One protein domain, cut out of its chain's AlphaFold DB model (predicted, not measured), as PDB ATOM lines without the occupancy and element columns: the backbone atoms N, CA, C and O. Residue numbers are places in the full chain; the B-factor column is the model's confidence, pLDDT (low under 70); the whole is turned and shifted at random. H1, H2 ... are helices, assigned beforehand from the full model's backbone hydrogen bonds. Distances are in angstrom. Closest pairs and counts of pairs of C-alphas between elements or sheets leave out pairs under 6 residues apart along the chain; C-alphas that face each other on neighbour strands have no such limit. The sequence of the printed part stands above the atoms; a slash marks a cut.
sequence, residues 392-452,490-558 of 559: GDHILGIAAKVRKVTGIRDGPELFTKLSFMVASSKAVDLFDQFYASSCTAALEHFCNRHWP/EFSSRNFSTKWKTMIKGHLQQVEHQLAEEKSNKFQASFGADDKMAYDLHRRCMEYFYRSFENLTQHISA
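What this domain is: This is residues 392 to 452 and 490 to 558 of the 559 residues of an uncharacterized protein of Endocarpon pusillum (strain Z07020 / HMAS-L-300199) (UniProt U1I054). H4 and H5 make a V whose closed end sticks out at residues 520 to 528; H2 fills the core between its arms, with H3 packed on H4, and H1 on H2 and H3. The 130 printed residues include six named helices, H1 to H6, and no named strand: all helix, compact, radius of gyration of the C-alphas 15.9 A, spans 52 by 39 by 19 A.

How they stand to each other: Start at H4, residues 493 to 521; it touches H2, residues 411 to 424, at C-alphas 508 and 423, the closest, 4.7 A. H5, residues 529 to 547, touches H4 with residues 530 to 537 alone, closest C-alphas 534 and 515, 6.9 A, at a steep tilt of 46 degrees, opposite ways. H3, residues 428 to 449, touches H1, residues 392 to 406; closest C-alphas 438 and 392, 4.6 A. H6, residues 552 to 556, and H5 only just touch, only at the corner, with 3 pairs of C-alphas within 8 A. Every O i to N i+4 pair is within hydrogen-bond range in H1, H5 and H6; H2 has 8 of 10, H3 13 of 18, H4 23 of 25.

Where its parts are: Find C-alpha 493 at (177.996, 218.544, 293.919); H4 runs 40.3 A to C-alpha 521 at (148.317, 198.302, 275.666).

The domain as a whole: Residues 453 to 489 are cut out, C-alphas 452 and 490 being 10.3 A apart. pLDDT is under 70 at 427 to 429, 522 to 531 and 550 to 558.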
ATOM      1  N   GLY A 392     163.107 220.925 295.288       82.69
ATOM      2  CA  GLY A 392     164.482 220.685 295.724       82.69
ATOM      3  C   GLY A 392     164.572 220.427 297.227       82.69
ATOM      4  O   GLY A 392     165.254 219.492 297.649       82.69
ATOM      5  N   ASP A 393     163.823 221.176 298.034       74.38
ATOM      6  CA  ASP A 393     163.779 220.966 299.483       74.38
ATOM      7  C   ASP A 393     163.222 219.581 299.860       74.38
ATOM      8  O   ASP A 393     163.709 218.950 300.801       74.38
ATOM      9  N   HIS A 394     162.241 219.066 299.108       81.69
ATOM     10  CA  HIS A 394     161.719 217.709 299.319       81.69
ATOM     11  C   HIS A 394     162.793 216.652 299.035       81.69
ATOM     12  O   HIS A 394     162.977 215.727 299.828       81.69
ATOM     13  N   ILE A 395     163.549 216.812 297.941       88.38
ATOM     14  CA  ILE A 395     164.668 215.921 297.600       88.38
ATOM     15  C   ILE A 395     165.724 215.946 298.707       88.38
ATOM     16  O   ILE A 395     166.179 214.890 299.151       88.38
ATOM     17  N   LEU A 396     166.090 217.141 299.182       87.69
ATOM     18  CA  LEU A 396     167.049 217.323 300.269       87.69
ATOM     19  C   LEU A 396     166.578 216.632 301.555       87.69
ATOM     20  O   LEU A 396     167.352 215.896 302.170       87.69
ATOM     21  N   GLY A 397     165.315 216.838 301.938       82.81
ATOM     22  CA  GLY A 397     164.717 216.241 303.129       82.81
ATOM     23  C   GLY A 397     164.720 214.714 303.083       82.81
ATOM     24  O   GLY A 397     165.169 214.069 304.034       82.81
ATOM     25  N   ILE A 398     164.300 214.126 301.956       87.38
ATOM     26  CA  ILE A 398     164.315 212.670 301.762       87.38
ATOM     27  C   ILE A 398     165.752 212.142 301.805       87.38
ATOM     28  O   ILE A 398     166.030 211.207 302.554       87.38
ATOM     29  N   ALA A 399     166.687 212.753 301.071       90.31
ATOM     30  CA  ALA A 399     168.087 212.328 301.050       90.31
ATOM     31  C   ALA A 399     168.718 212.354 302.454       90.31
ATOM     32  O   ALA A 399     169.368 211.391 302.871       90.31
ATOM     33  N   ALA A 400     168.487 213.432 303.212       87.12
ATOM     34  CA  ALA A 400     168.972 213.578 304.581       87.12
ATOM     35  C   ALA A 400     168.366 212.524 305.520       87.12
ATOM     36  O   ALA A 400     169.092 211.911 306.311       87.12
ATOM     37  N   LYS A 401     167.055 212.271 305.413       84.25
ATOM     38  CA  LYS A 401     166.358 211.280 306.241       84.25
ATOM     39  C   LYS A 401     166.813 209.856 305.924       84.25
ATOM     40  O   LYS A 401     167.132 209.121 306.854       84.25
ATOM     41  N   VAL A 402     166.905 209.492 304.644       86.38
ATOM     42  CA  VAL A 402     167.381 208.173 304.198       86.38
ATOM     43  C   VAL A 402     168.784 207.924 304.727       86.38
ATOM     44  O   VAL A 402     168.995 206.915 305.386       86.38
ATOM     45  N   ARG A 403     169.718 208.873 304.563       86.94
ATOM     46  CA  ARG A 403     171.073 208.734 305.116       86.94
ATOM     47  C   ARG A 403     171.068 208.537 306.632       86.94
ATOM     48  O   ARG A 403     171.796 207.681 307.129       86.94
ATOM     49  N   LYS A 404     170.266 209.319 307.365       82.44
ATOM     50  CA  LYS A 404     170.173 209.223 308.831       82.44
ATOM     51  C   LYS A 404     169.657 207.851 309.284       82.44
ATOM     52  O   LYS A 404     170.145 207.343 310.284       82.44
ATOM     53  N   VAL A 405     168.693 207.274 308.565       79.19
ATOM     54  CA  VAL A 405     168.060 205.988 308.911       79.19
ATOM     55  C   VAL A 405     168.903 204.791 308.468       79.19
ATOM     56  O   VAL A 405     169.043 203.831 309.217       79.19
ATOM     57  N   THR A 406     169.472 204.823 307.262       81.94
ATOM     58  CA  THR A 406     170.171 203.663 306.680       81.94
ATOM     59  C   THR A 406     171.658 203.632 307.000       81.94
ATOM     60  O   THR A 406     172.276 202.578 306.907       81.94
ATOM     61  N   GLY A 407     172.254 204.780 307.338       82.38
ATOM     62  CA  GLY A 407     173.697 204.902 307.520       82.38
ATOM     63  C   GLY A 407     174.501 204.769 306.222       82.38
ATOM     64  O   GLY A 407     175.708 204.532 306.299       82.38
ATOM     65  N   ILE A 408     173.868 204.911 305.046       85.12
ATOM     66  CA  ILE A 408     174.542 204.763 303.748       85.12
ATOM     67  C   ILE A 408     175.788 205.655 303.653       85.12
ATOM     68  O   ILE A 408     175.757 206.853 303.961       85.12
ATOM     69  N   ARG A 409     176.898 205.043 303.227       84.94
ATOM     70  CA  ARG A 409     178.208 205.696 303.069       84.94
ATOM     71  C   ARG A 409     178.567 205.989 301.613       84.94
ATOM     72  O   ARG A 409     179.506 206.740 301.375       84.94
ATOM     73  N   ASP A 410     177.793 205.463 300.666       89.12
ATOM     74  CA  ASP A 410     177.927 205.727 299.234       89.12
ATOM     75  C   ASP A 410     176.915 206.802 298.789       89.12
ATOM     76  O   ASP A 410     175.708 206.577 298.667       89.12
ATOM     77  N   GLY A 411     177.416 208.026 298.615       90.12
ATOM     78  CA  GLY A 411     176.626 209.181 298.185       90.12
ATOM     79  C   GLY A 411     176.130 209.052 296.742       90.12
ATOM     80  O   GLY A 411     174.938 209.273 296.497       90.12
ATOM     81  N   PRO A 412     177.000 208.671 295.784       93.38
ATOM     82  CA  PRO A 412     176.590 208.335 294.425       93.38
ATOM     83  C   PRO A 412     175.463 207.301 294.354       93.38
ATOM     84  O   PRO A 412     174.519 207.506 293.590       93.38
ATOM     85  N   GLU A 413     175.509 206.231 295.148       90.88
ATOM     86  CA  GLU A 413     174.451 205.214 295.186       90.88
ATOM     87  C   GLU A 413     173.115 205.806 295.671       90.88
ATOM     88  O   GLU A 413     172.079 205.614 295.026       90.88
ATOM     89  N   LEU A 414     173.131 206.591 296.756       92.19
ATOM     90  CA  LEU A 414     171.936 207.269 297.272       92.19
ATOM     91  C   LEU A 414     171.276 208.148 296.199       92.19
ATOM     92  O   LEU A 414     170.072 208.041 295.955       92.19
ATOM     93  N   PHE A 415     172.058 209.004 295.538       93.56
ATOM     94  CA  PHE A 415     171.534 209.921 294.520       93.56
ATOM     95  C   PHE A 415     171.166 209.215 293.210       93.56
ATOM     96  O   PHE A 415     170.270 209.676 292.499       93.56
ATOM     97  N   THR A 416     171.785 208.068 292.926       91.19
ATOM     98  CA  THR A 416     171.379 207.166 291.842       91.19
ATOM     99  C   THR A 416     169.977 206.627 292.091       91.19
ATOM    100  O   THR A 416     169.103 206.805 291.245       91.19
ATOM    101  N   LYS A 417     169.715 206.059 293.272       89.31
ATOM    102  CA  LYS A 417     168.384 205.548 293.638       89.31
ATOM    103  C   LYS A 417     167.342 206.672 293.693       89.31
ATOM    104  O   LYS A 417     166.246 206.518 293.160       89.31
ATOM    105  N   LEU A 418     167.697 207.835 294.253       90.62
ATOM    106  CA  LEU A 418     166.821 209.018 294.278       90.62
ATOM    107  C   LEU A 418     166.465 209.517 292.875       90.62
ATOM    108  O   LEU A 418     165.352 209.990 292.673       90.62
ATOM    109  N   SER A 419     167.377 209.418 291.902       90.81
ATOM    110  CA  SER A 419     167.129 209.947 290.555       90.81
ATOM    111  C   SER A 419     165.909 209.314 289.879       90.81
ATOM    112  O   SER A 419     165.193 210.012 289.169       90.81
ATOM    113  N   PHE A 420     165.631 208.033 290.143       86.31
ATOM    114  CA  PHE A 420     164.468 207.330 289.598       86.31
ATOM    115  C   PHE A 420     163.155 207.833 290.215       86.31
ATOM    116  O   PHE A 420     162.182 208.103 289.514       86.31
ATOM    117  N   MET A 421     163.153 208.048 291.533       86.25
ATOM    118  CA  MET A 421     162.023 208.633 292.255       86.25
ATOM    119  C   MET A 421     161.724 210.058 291.773       86.25
ATOM    120  O   MET A 421     160.587 210.375 291.429       86.25
ATOM    121  N   VAL A 422     162.763 210.894 291.701       88.12
ATOM    122  CA  VAL A 422     162.679 212.277 291.217       88.12
ATOM    123  C   VAL A 422     162.124 212.307 289.795       88.12
ATOM    124  O   VAL A 422     161.183 213.055 289.535       88.12
ATOM    125  N   ALA A 423     162.646 211.455 288.910       87.06
ATOM    126  CA  ALA A 423     162.172 211.331 287.538       87.06
ATOM    127  C   ALA A 423     160.683 210.965 287.471       87.06
ATOM    128  O   ALA A 423     159.913 211.644 286.807       87.06
ATOM    129  N   SER A 424     160.237 209.969 288.237       84.56
ATOM    130  CA  SER A 424     158.840 209.512 288.204       84.56
ATOM    131  C   SER A 424     157.793 210.545 288.649       84.56
ATOM    132  O   SER A 424     156.601 210.314 288.489       84.56
ATOM    133  N   SER A 425     158.216 211.672 289.229       78.19
ATOM    134  CA  SER A 425     157.319 212.707 289.754       78.19
ATOM    135  C   SER A 425     157.056 213.869 288.786       78.19
ATOM    136  O   SER A 425     156.273 214.764 289.118       78.19
ATOM    137  N   LYS A 426     157.730 213.908 287.623       73.69
ATOM    138  CA  LYS A 426     157.709 215.037 286.672       73.69
ATOM    139  C   LYS A 426     157.737 214.565 285.211       73.69
ATOM    140  O   LYS A 426     158.084 213.427 284.936       73.69
ATOM    141  N   ALA A 427     157.389 215.463 284.287       65.06
ATOM    142  CA  ALA A 427     157.490 215.250 282.838       65.06
ATOM    143  C   ALA A 427     158.864 215.694 282.290       65.06
ATOM    144  O   ALA A 427     159.435 216.664 282.807       65.06
ATOM    145  N   VAL A 428     159.371 215.026 281.241       68.06
ATOM    146  CA  VAL A 428     160.670 215.307 280.589       68.06
ATOM    147  C   VAL A 428     160.739 216.751 280.105       68.06
ATOM    148  O   VAL A 428     161.713 217.445 280.405       68.06
ATOM    149  N   ASP A 429     159.691 217.220 279.425       66.19
ATOM    150  CA  ASP A 429     159.673 218.513 278.725       66.19
ATOM    151  C   ASP A 429     159.867 219.722 279.652       66.19
ATOM    152  O   ASP A 429     160.314 220.786 279.228       66.19
ATOM    153  N   LEU A 430     159.573 219.565 280.945       71.94
ATOM    154  CA  LEU A 430     159.670 220.636 281.938       71.94
ATOM    155  C   LEU A 430     160.974 220.591 282.745       71.94
ATOM    156  O   LEU A 430     161.252 221.513 283.519       71.94
ATOM    157  N   PHE A 431     161.776 219.529 282.612       77.62
ATOM    158  CA  PHE A 431     162.898 219.276 283.515       77.62
ATOM    159  C   PHE A 431     163.993 220.339 283.414       77.62
ATOM    160  O   PHE A 431     164.357 220.941 284.427       77.62
ATOM    161  N   ASP A 432     164.498 220.594 282.207       76.50
ATOM    162  CA  ASP A 432     165.593 221.550 282.000       76.50
ATOM    163  C   ASP A 432     165.189 222.983 282.340       76.50
ATOM    164  O   ASP A 432     165.994 223.740 282.884       76.50
ATOM    165  N   GLN A 433     163.935 223.338 282.056       73.44
ATOM    166  CA  GLN A 433     163.440 224.698 282.212       73.44
ATOM    167  C   GLN A 433     163.091 225.042 283.667       73.44
ATOM    168  O   GLN A 433     163.316 226.177 284.085       73.44
ATOM    169  N   PHE A 434     162.573 224.084 284.447       72.06
ATOM    170  CA  PHE A 434     161.989 224.387 285.761       72.06
ATOM    171  C   PHE A 434     162.582 223.613 286.943       72.06
ATOM    172  O   PHE A 434     162.492 224.097 288.068       72.06
ATOM    173  N   TYR A 435     163.184 222.438 286.733       78.50
ATOM    174  CA  TYR A 435     163.527 221.534 287.843       78.50
ATOM    175  C   TYR A 435     165.021 221.235 287.971       78.50
ATOM    176  O   TYR A 435     165.498 220.952 289.070       78.50
ATOM    177  N   ALA A 436     165.788 221.329 286.881       84.19
ATOM    178  CA  ALA A 436     167.203 220.973 286.872       84.19
ATOM    179  C   ALA A 436     168.038 221.796 287.870       84.19
ATOM    180  O   ALA A 436     168.955 221.245 288.485       84.19
ATOM    181  N   SER A 437     167.723 223.086 288.044       82.81
ATOM    182  CA  SER A 437     168.380 223.979 289.006       82.81
ATOM    183  C   SER A 437     168.075 223.577 290.452       82.81
ATOM    184  O   SER A 437     169.014 223.357 291.219       82.81
ATOM    185  N   SER A 438     166.794 223.396 290.795       82.94
ATOM    186  CA  SER A 438     166.335 222.965 292.125       82.94
ATOM    187  C   SER A 438     166.896 221.604 292.517       82.94
ATOM    188  O   SER A 438     167.366 221.445 293.642       82.94
ATOM    189  N   CYS A 439     166.935 220.643 291.586       86.94
ATOM    190  CA  CYS A 439     167.597 219.364 291.820       86.94
ATOM    191  C   CYS A 439     169.058 219.609 292.202       86.94
ATOM    192  O   CYS A 439     169.462 219.247 293.305       86.94
ATOM    193  N   THR A 440     169.854 220.283 291.360       88.81
ATOM    194  CA  THR A 440     171.276 220.514 291.680       88.81
ATOM    195  C   THR A 440     171.530 221.270 292.970       88.81
ATOM    196  O   THR A 440     172.488 220.934 293.665       88.81
ATOM    197  N   ALA A 441     170.676 222.235 293.308       84.62
ATOM    198  CA  ALA A 441     170.747 222.930 294.585       84.62
ATOM    199  C   ALA A 441     170.526 221.956 295.754       84.62
ATOM    200  O   ALA A 441     171.280 221.988 296.723       84.62
ATOM    201  N   ALA A 442     169.576 221.021 295.639       88.44
ATOM    202  CA  ALA A 442     169.352 219.985 296.647       88.44
ATOM    203  C   ALA A 442     170.585 219.085 296.849       88.44
ATOM    204  O   ALA A 442     170.986 218.851 297.990       88.44
ATOM    205  N   LEU A 443     171.236 218.632 295.768       93.19
ATOM    206  CA  LEU A 443     172.497 217.876 295.854       93.19
ATOM    207  C   LEU A 443     173.603 218.706 296.516       93.19
ATOM    208  O   LEU A 443     174.321 218.206 297.380       93.19
ATOM    209  N   GLU A 444     173.742 219.976 296.141       90.19
ATOM    210  CA  GLU A 444     174.730 220.869 296.742       90.19
ATOM    211  C   GLU A 444     174.496 221.073 298.238       90.19
ATOM    212  O   GLU A 444     175.419 220.904 299.039       90.19
ATOM    213  N   HIS A 445     173.268 221.390 298.636       87.19
ATOM    214  CA  HIS A 445     172.908 221.544 300.036       87.19
ATOM    215  C   HIS A 445     173.103 220.245 300.815       87.19
ATOM    216  O   HIS A 445     173.630 220.292 301.928       87.19
ATOM    217  N   PHE A 446     172.779 219.094 300.224       92.06
ATOM    218  CA  PHE A 446     173.035 217.795 300.830       92.06
ATOM    219  C   PHE A 446     174.531 217.558 301.062       92.06
ATOM    220  O   PHE A 446     174.938 217.296 302.195       92.06
ATOM    221  N   CYS A 447     175.368 217.719 300.031       90.56
ATOM    222  CA  CYS A 447     176.819 217.579 300.158       90.56
ATOM    223  C   CYS A 447     177.392 218.534 301.215       90.56
ATOM    224  O   CYS A 447     178.270 218.161 301.985       90.56
ATOM    225  N   ASN A 448     176.880 219.765 301.281       86.12
ATOM    226  CA  ASN A 448     177.419 220.781 302.177       86.12
ATOM    227  C   ASN A 448     176.983 220.589 303.642       86.12
ATOM    228  O   ASN A 448     177.776 220.852 304.546       86.12
ATOM    229  N   ARG A 449     175.733 220.172 303.885       84.44
ATOM    230  CA  ARG A 449     175.112 220.162 305.226       84.44
ATOM    231  C   ARG A 449     174.923 218.775 305.826       84.44
ATOM    232  O   ARG A 449     174.751 218.655 307.033       84.44
ATOM    233  N   HIS A 450     174.935 217.733 305.002       85.25
ATOM    234  CA  HIS A 450     174.578 216.383 305.431       85.25
ATOM    235  C   HIS A 450     175.616 215.325 305.050       85.25
ATOM    236  O   HIS A 450     175.539 214.223 305.591       85.25
ATOM    237  N   TRP A 451     176.583 215.621 304.173       89.75
ATOM    238  CA  TRP A 451     177.627 214.668 303.788       89.75
ATOM    239  C   TRP A 451     178.925 214.863 304.593       89.75
ATOM    240  O   TRP A 451     179.480 215.968 304.600       89.75
ATOM    241  N   PRO A 452     179.418 213.821 305.288       88.62
ATOM    242  CA  PRO A 452     180.543 213.946 306.204       88.62
ATOM    243  C   PRO A 452     181.860 214.117 305.443       88.62
ATOM    244  O   PRO A 452     181.987 213.759 304.270       88.62
ATOM    245  N   GLU A 490     185.378 212.897 298.550       86.94
ATOM    246  CA  GLU A 490     185.356 212.315 297.202       86.94
ATOM    247  C   GLU A 490     183.999 212.507 296.511       86.94
ATOM    248  O   GLU A 490     183.925 212.541 295.285       86.94
ATOM    249  N   PHE A 491     182.921 212.699 297.276       92.25
ATOM    250  CA  PHE A 491     181.585 212.966 296.750       92.25
ATOM    251  C   PHE A 491     181.212 214.434 296.956       92.25
ATOM    252  O   PHE A 491     181.147 214.927 298.083       92.25
ATOM    253  N   SER A 492     180.947 215.154 295.866       91.56
ATOM    254  CA  SER A 492     180.562 216.562 295.928       91.56
ATOM    255  C   SER A 492     179.587 216.941 294.816       91.56
ATOM    256  O   SER A 492     179.553 216.341 293.746       91.56
ATOM    257  N   SER A 493     178.831 218.020 295.009       90.12
ATOM    258  CA  SER A 493     177.996 218.544 293.919       90.12
ATOM    259  C   SER A 493     178.829 218.925 292.687       90.12
ATOM    260  O   SER A 493     178.424 218.671 291.553       90.12
ATOM    261  N   ARG A 494     180.055 219.434 292.887       89.19
ATOM    262  CA  ARG A 494     180.947 219.830 291.788       89.19
ATOM    263  C   ARG A 494     181.295 218.666 290.857       89.19
ATOM    264  O   ARG A 494     181.375 218.884 289.654       89.19
ATOM    265  N   ASN A 495     181.509 217.462 291.390       91.25
ATOM    266  CA  ASN A 495     181.897 216.305 290.577       91.25
ATOM    267  C   ASN A 495     180.720 215.417 290.150       91.25
ATOM    268  O   ASN A 495     180.841 214.704 289.158       91.25
ATOM    269  N   PHE A 496     179.578 215.477 290.844       94.00
ATOM    270  CA  PHE A 496     178.455 214.576 290.577       94.00
ATOM    271  C   PHE A 496     177.232 215.240 289.925       94.00
ATOM    272  O   PHE A 496     176.428 214.544 289.311       94.00
ATOM    273  N   SER A 497     177.084 216.568 289.993       92.19
ATOM    274  CA  SER A 497     175.882 217.275 289.510       92.19
ATOM    275  C   SER A 497     175.537 216.994 288.046       92.19
ATOM    276  O   SER A 497     174.382 216.693 287.747       92.19
ATOM    277  N   THR A 498     176.514 217.036 287.134       92.56
ATOM    278  CA  THR A 498     176.294 216.737 285.707       92.56
ATOM    279  C   THR A 498     175.823 215.303 285.505       92.56
ATOM    280  O   THR A 498     174.830 215.074 284.819       92.56
ATOM    281  N   LYS A 499     176.492 214.338 286.151       93.69
ATOM    282  CA  LYS A 499     176.122 212.922 286.067       93.69
ATOM    283  C   LYS A 499     174.705 212.706 286.587       93.69
ATOM    284  O   LYS A 499     173.902 212.066 285.920       93.69
ATOM    285  N   TRP A 500     174.373 213.299 287.728       93.62
ATOM    286  CA  TRP A 500     173.051 213.165 288.320       93.62
ATOM    287  C   TRP A 500     171.943 213.783 287.459       93.62
ATOM    288  O   TRP A 500     170.907 213.149 287.277       93.62
ATOM    289  N   LYS A 501     172.171 214.953 286.843       90.81
ATOM    290  CA  LYS A 501     171.235 215.510 285.848       90.81
ATOM    291  C   LYS A 501     170.993 214.535 284.696       90.81
ATOM    292  O   LYS A 501     169.842 214.299 284.345       90.81
ATOM    293  N   THR A 502     172.053 213.953 284.131       91.88
ATOM    294  CA  THR A 502     171.940 212.970 283.042       91.88
ATOM    295  C   THR A 502     171.155 211.732 283.474       91.88
ATOM    296  O   THR A 502     170.325 211.245 282.714       91.88
ATOM    297  N   MET A 503     171.357 211.257 284.705       92.94
ATOM    298  CA  MET A 503     170.608 210.120 285.249       92.94
ATOM    299  C   MET A 503     169.121 210.433 285.410       92.94
ATOM    300  O   MET A 503     168.292 209.632 284.996       92.94
ATOM    301  N   ILE A 504     168.775 211.607 285.954       91.00
ATOM    302  CA  ILE A 504     167.371 212.022 286.068       91.00
ATOM    303  C   ILE A 504     166.725 212.093 284.680       91.00
ATOM    304  O   ILE A 504     165.631 211.570 284.506       91.00
ATOM    305  N   LYS A 505     167.407 212.665 283.678       89.25
ATOM    306  CA  LYS A 505     166.894 212.713 282.297       89.25
ATOM    307  C   LYS A 505     166.684 211.328 281.693       89.25
ATOM    308  O   LYS A 505     165.630 211.080 281.120       89.25
ATOM    309  N   GLY A 506     167.659 210.432 281.837       90.31
ATOM    310  CA  GLY A 506     167.543 209.065 281.329       90.31
ATOM    311  C   GLY A 506     166.375 208.316 281.973       90.31
ATOM    312  O   GLY A 506     165.582 207.686 281.281       90.31
ATOM    313  N   HIS A 507     166.208 208.451 283.290       90.50
ATOM    314  CA  HIS A 507     165.076 207.852 283.996       90.50
ATOM    315  C   HIS A 507     163.737 208.513 283.649       90.50
ATOM    316  O   HIS A 507     162.735 207.814 283.569       90.50
ATOM    317  N   LEU A 508     163.702 209.825 283.400       87.94
ATOM    318  CA  LEU A 508     162.496 210.511 282.932       87.94
ATOM    319  C   LEU A 508     162.046 209.955 281.572       87.94
ATOM    320  O   LEU A 508     160.887 209.584 281.423       87.94
ATOM    321  N   GLN A 509     162.973 209.803 280.620       88.56
ATOM    322  CA  GLN A 509     162.693 209.190 279.313       88.56
ATOM    323  C   GLN A 509     162.199 207.744 279.454       88.56
ATOM    324  O   GLN A 509     161.283 207.323 278.751       88.56
ATOM    325  N   GLN A 510     162.778 206.984 280.388       88.50
ATOM    326  CA  GLN A 510     162.344 205.621 280.682       88.50
ATOM    327  C   GLN A 510     160.914 205.576 281.243       88.50
ATOM    328  O   GLN A 510     160.121 204.737 280.819       88.50
ATOM    329  N   VAL A 511     160.578 206.472 282.176       85.62
ATOM    330  CA  VAL A 511     159.231 206.586 282.761       85.62
ATOM    331  C   VAL A 511     158.208 206.977 281.693       85.62
ATOM    332  O   VAL A 511     157.131 206.387 281.637       85.62
ATOM    333  N   GLU A 512     158.539 207.919 280.810       84.44
ATOM    334  CA  GLU A 512     157.652 208.316 279.710       84.44
ATOM    335  C   GLU A 512     157.436 207.197 278.694       84.44
ATOM    336  O   GLU A 512     156.302 206.975 278.268       84.44
ATOM    337  N   HIS A 513     158.487 206.446 278.352       86.62
ATOM    338  CA  HIS A 513     158.365 205.276 277.485       86.62
ATOM    339  C   HIS A 513     157.432 204.222 278.091       86.62
ATOM    340  O   HIS A 513     156.524 203.745 277.417       86.62
ATOM    341  N   GLN A 514     157.597 203.912 279.382       85.38
ATOM    342  CA  GLN A 514     156.724 202.970 280.093       85.38
ATOM    343  C   GLN A 514     155.270 203.449 280.119       85.38
ATOM    344  O   GLN A 514     154.352 202.659 279.905       85.38
ATOM    345  N   LEU A 515     155.049 204.748 280.334       82.81
ATOM    346  CA  LEU A 515     153.710 205.323 280.309       82.81
ATOM    347  C   LEU A 515     153.089 205.243 278.903       82.81
ATOM    348  O   LEU A 515     151.907 204.932 278.777       82.81
ATOM    349  N   ALA A 516     153.868 205.481 277.844       82.81
ATOM    350  CA  ALA A 516     153.413 205.363 276.459       82.81
ATOM    351  C   ALA A 516     153.062 203.911 276.076       82.81
ATOM    352  O   ALA A 516     152.027 203.673 275.451       82.81
ATOM    353  N   GLU A 517     153.869 202.935 276.500       83.38
ATOM    354  CA  GLU A 517     153.585 201.508 276.308       83.38
ATOM    355  C   GLU A 517     152.316 201.068 277.052       83.38
ATOM    356  O   GLU A 517     151.460 200.388 276.481       83.38
ATOM    357  N   GLU A 518     152.143 201.482 278.312       80.12
ATOM    358  CA  GLU A 518     150.944 201.160 279.098       80.12
ATOM    359  C   GLU A 518     149.671 201.784 278.503       80.12
ATOM    360  O   GLU A 518     148.614 201.144 278.518       80.12
ATOM    361  N   LYS A 519     149.781 202.982 277.909       76.44
ATOM    362  CA  LYS A 519     148.698 203.612 277.139       76.44
ATOM    363  C   LYS A 519     148.366 202.831 275.868       76.44
ATOM    364  O   LYS A 519     147.193 202.596 275.595       76.44
ATOM    365  N   SER A 520     149.374 202.387 275.115       74.00
ATOM    366  CA  SER A 520     149.169 201.608 273.885       74.00
ATOM    367  C   SER A 520     148.532 200.238 274.150       74.00
ATOM    368  O   SER A 520     147.775 199.739 273.319       74.00
ATOM    369  N   ASN A 521     148.821 199.629 275.304       71.38
ATOM    370  CA  ASN A 521     148.317 198.302 275.666       71.38
ATOM    371  C   ASN A 521     146.880 198.312 276.216       71.38
ATOM    372  O   ASN A 521     146.217 197.273 276.214       71.38
ATOM    373  N   LYS A 522     146.364 199.461 276.671       67.62
ATOM    374  CA  LYS A 522     144.980 199.609 277.151       67.62
ATOM    375  C   LYS A 522     144.121 200.315 276.100       67.62
ATOM    376  O   LYS A 522     143.807 201.496 276.207       67.62
ATOM    377  N   PHE A 523     143.723 199.561 275.075       52.59
ATOM    378  CA  PHE A 523     142.707 199.973 274.102       52.59
ATOM    379  C   PHE A 523     141.393 200.284 274.853       52.59
ATOM    380  O   PHE A 523     140.791 199.372 275.409       52.59
ATOM    381  N   GLN A 524     140.960 201.553 274.842       54.53
ATOM    382  CA  GLN A 524     139.830 202.166 275.582       54.53
ATOM    383  C   GLN A 524     140.191 202.764 276.955       54.53
ATOM    384  O   GLN A 524     140.018 202.146 278.003       54.53
ATOM    385  N   ALA A 525     140.611 204.029 276.959       53.44
ATOM    386  CA  ALA A 525     140.764 204.826 278.172       53.44
ATOM    387  C   ALA A 525     139.669 205.901 278.252       53.44
ATOM    388  O   ALA A 525     139.545 206.748 277.368       53.44
ATOM    389  N   SER A 526     138.870 205.860 279.322       56.19
ATOM    390  CA  SER A 526     137.964 206.947 279.700       56.19
ATOM    391  C   SER A 526     138.748 208.168 280.190       56.19
ATOM    392  O   SER A 526     139.898 208.054 280.623       56.19
ATOM    393  N   PHE A 527     138.095 209.332 280.208       43.59
ATOM    394  CA  PHE A 527     138.601 210.549 280.853       43.59
ATOM    395  C   PHE A 527     139.110 210.232 282.281       43.59
ATOM    396  O   PHE A 527     138.377 209.635 283.070       43.59
ATOM    397  N   GLY A 528     140.370 210.574 282.591       54.94
ATOM    398  CA  GLY A 528     141.018 210.332 283.897       54.94
ATOM    399  C   GLY A 528     141.884 209.063 284.025       54.94
ATOM    400  O   GLY A 528     142.490 208.849 285.074       54.94
ATOM    401  N   ALA A 529     141.983 208.218 282.990       62.12
ATOM    402  CA  ALA A 529     142.832 207.017 283.034       62.12
ATOM    403  C   ALA A 529     144.343 207.332 283.053       62.12
ATOM    404  O   ALA A 529     145.105 206.604 283.687       62.12
ATOM    405  N   ASP A 530     144.760 208.424 282.408       65.88
ATOM    406  CA  ASP A 530     146.166 208.832 282.288       65.88
ATOM    407  C   ASP A 530     146.783 209.225 283.639       65.88
ATOM    408  O   ASP A 530     147.882 208.775 283.968       65.88
ATOM    409  N   ASP A 531     146.045 209.979 284.459       68.94
ATOM    410  CA  ASP A 531     146.494 210.400 285.793       68.94
ATOM    411  C   ASP A 531     146.659 209.202 286.731       68.94
ATOM    412  O   ASP A 531     147.613 209.122 287.507       68.94
ATOM    413  N   LYS A 532     145.753 208.221 286.626       76.69
ATOM    414  CA  LYS A 532     145.829 206.985 287.409       76.69
ATOM    415  C   LYS A 532     147.029 206.128 287.001       76.69
ATOM    416  O   LYS A 532     147.700 205.589 287.876       76.69
ATOM    417  N   MET A 533     147.326 206.020 285.703       78.06
ATOM    418  CA  MET A 533     148.502 205.282 285.223       78.06
ATOM    419  C   MET A 533     149.809 205.946 285.664       78.06
ATOM    420  O   MET A 533     150.696 205.264 286.175       78.06
ATOM    421  N   ALA A 534     149.904 207.275 285.551       78.44
ATOM    422  CA  ALA A 534     151.057 208.026 286.042       78.44
ATOM    423  C   ALA A 534     151.235 207.865 287.564       78.44
ATOM    424  O   ALA A 534     152.348 207.626 288.033       78.44
ATOM    425  N   TYR A 535     150.141 207.910 288.332       81.00
ATOM    426  CA  TYR A 535     150.157 207.655 289.773       81.00
ATOM    427  C   TYR A 535     150.632 206.236 290.118       81.00
ATOM    428  O   TYR A 535     151.503 206.071 290.973       81.00
ATOM    429  N   ASP A 536     150.097 205.203 289.460       82.31
ATOM    430  CA  ASP A 536     150.480 203.809 289.710       82.31
ATOM    431  C   ASP A 536     151.945 203.535 289.337       82.31
ATOM    432  O   ASP A 536     152.640 202.783 290.029       82.31
ATOM    433  N   LEU A 537     152.442 204.168 288.271       84.12
ATOM    434  CA  LEU A 537     153.851 204.118 287.898       84.12
ATOM    435  C   LEU A 537     154.731 204.816 288.944       84.12
ATOM    436  O   LEU A 537     155.659 204.193 289.460       84.12
ATOM    437  N   HIS A 538     154.389 206.045 289.342       85.81
ATOM    438  CA  HIS A 538     155.105 206.773 290.393       85.81
ATOM    439  C   HIS A 538     155.133 205.992 291.714       85.81
ATOM    440  O   HIS A 538     156.189 205.851 292.334       85.81
ATOM    441  N   ARG A 539     154.004 205.398 292.120       84.25
ATOM    442  CA  ARG A 539     153.913 204.561 293.323       84.25
ATOM    443  C   ARG A 539     154.876 203.374 293.269       84.25
ATOM    444  O   ARG A 539     155.588 203.142 294.243       84.25
ATOM    445  N   ARG A 540     154.968 202.662 292.139       85.69
ATOM    446  CA  ARG A 540     155.938 201.561 291.965       85.69
ATOM    447  C   ARG A 540     157.384 202.048 292.070       85.69
ATOM    448  O   ARG A 540     158.204 201.376 292.696       85.69
ATOM    449  N   CYS A 541     157.699 203.218 291.512       84.50
ATOM    450  CA  CYS A 541     159.024 203.833 291.640       84.50
ATOM    451  C   CYS A 541     159.356 204.170 293.105       84.50
ATOM    452  O   CYS A 541     160.468 203.891 293.558       84.50
ATOM    453  N   MET A 542     158.394 204.715 293.858       82.06
ATOM    454  CA  MET A 542     158.536 204.988 295.296       82.06
ATOM    455  C   MET A 542     158.738 203.696 296.098       82.06
ATOM    456  O   MET A 542     159.641 203.619 296.929       82.06
ATOM    457  N   GLU A 543     157.939 202.657 295.840       83.19
ATOM    458  CA  GLU A 543     158.065 201.353 296.503       83.19
ATOM    459  C   GLU A 543     159.425 200.704 296.229       83.19
ATOM    460  O   GLU A 543     160.073 200.220 297.157       83.19
ATOM    461  N   TYR A 544     159.885 200.731 294.975       83.69
ATOM    462  CA  TYR A 544     161.214 200.252 294.606       83.69
ATOM    463  C   TYR A 544     162.307 201.029 295.343       83.69
ATOM    464  O   TYR A 544     163.204 200.418 295.924       83.69
ATOM    465  N   PHE A 545     162.204 202.362 295.384       86.00
ATOM    466  CA  PHE A 545     163.145 203.200 296.120       86.00
ATOM    467  C   PHE A 545     163.219 202.801 297.596       86.00
ATOM    468  O   PHE A 545     164.312 202.536 298.095       86.00
ATOM    469  N   TYR A 546     162.084 202.696 298.290       81.19
ATOM    470  CA  TYR A 546     162.078 202.350 299.713       81.19
ATOM    471  C   TYR A 546     162.578 200.928 299.982       81.19
ATOM    472  O   TYR A 546     163.371 200.735 300.900       81.19
ATOM    473  N   ARG A 547     162.197 199.948 299.151       82.50
ATOM    474  CA  ARG A 547     162.687 198.560 299.257       82.50
ATOM    475  C   ARG A 547     164.177 198.430 298.970       82.50
ATOM    476  O   ARG A 547     164.812 197.507 299.461       82.50
ATOM    477  N   SER A 548     164.743 199.351 298.193       80.75
ATOM    478  CA  SER A 548     166.168 199.347 297.864       80.75
ATOM    479  C   SER A 548     167.084 199.701 299.047       80.75
ATOM    480  O   SER A 548     168.307 199.703 298.878       80.75
ATOM    481  N   PHE A 549     166.503 199.978 300.223       78.75
ATOM    482  CA  PHE A 549     167.184 200.169 301.497       78.75
ATOM    483  C   PHE A 549     166.540 199.280 302.578       78.75
ATOM    484  O   PHE A 549     165.497 199.626 303.134       78.75
ATOM    485  N   GLU A 550     167.173 198.152 302.915       62.75
ATOM    486  CA  GLU A 550     166.621 197.109 303.805       62.75
ATOM    487  C   GLU A 550     166.056 197.655 305.139       62.75
ATOM    488  O   GLU A 550     164.968 197.257 305.561       62.75
ATOM    489  N   ASN A 551     166.719 198.651 305.741       58.25
ATOM    490  CA  ASN A 551     166.350 199.250 307.035       58.25
ATOM    491  C   ASN A 551     165.194 200.273 306.987       58.25
ATOM    492  O   ASN A 551     164.656 200.631 308.032       58.25
ATOM    493  N   LEU A 552     164.790 200.771 305.811       58.53
ATOM    494  CA  LEU A 552     163.651 201.702 305.703       58.53
ATOM    495  C   LEU A 552     162.306 200.976 305.839       58.53
ATOM    496  O   LEU A 552     161.360 201.524 306.401       58.53
ATOM    497  N   THR A 553     162.241 199.720 305.399       50.62
ATOM    498  CA  THR A 553     161.019 198.903 305.414       50.62
ATOM    499  C   THR A 553     160.551 198.546 306.831       50.62
ATOM    500  O   THR A 553     159.351 198.423 307.050       50.62
ATOM    501  N   GLN A 554     161.467 198.428 307.803       49.50
ATOM    502  CA  GLN A 554     161.138 198.185 309.220       49.50
ATOM    503  C   GLN A 554     160.617 199.436 309.945       49.50
ATOM    504  O   GLN A 554     159.885 199.322 310.923       49.50
ATOM    505  N   HIS A 555     160.985 200.635 309.483       44.06
ATOM    506  CA  HIS A 555     160.504 201.884 310.074       44.06
ATOM    507  C   HIS A 555     159.128 202.297 309.545       44.06
ATOM    508  O   HIS A 555     158.367 202.912 310.280       44.06
ATOM    509  N   ILE A 556     158.795 201.936 308.302       43.78
ATOM    510  CA  ILE A 556     157.479 202.215 307.705       43.78
ATOM    511  C   ILE A 556     156.395 201.272 308.253       43.78
ATOM    512  O   ILE A 556     155.231 201.638 308.259       43.78
ATOM    513  N   SER A 557     156.750 200.086 308.754       33.88
ATOM    514  CA  SER A 557     155.813 199.163 309.418       33.88
ATOM    515  C   SER A 557     155.602 199.441 310.916       33.88
ATOM    516  O   SER A 557     154.825 198.739 311.559       33.88
ATOM    517  N   ALA A 558     156.276 200.457 311.467       32.16
ATOM    518  CA  ALA A 558     156.170 200.897 312.861       32.16
ATOM    519  C   ALA A 558     155.566 202.312 313.019       32.16
ATOM    520  O   ALA A 558     155.528 202.837 314.133       32.16
TER     521      ALA A 558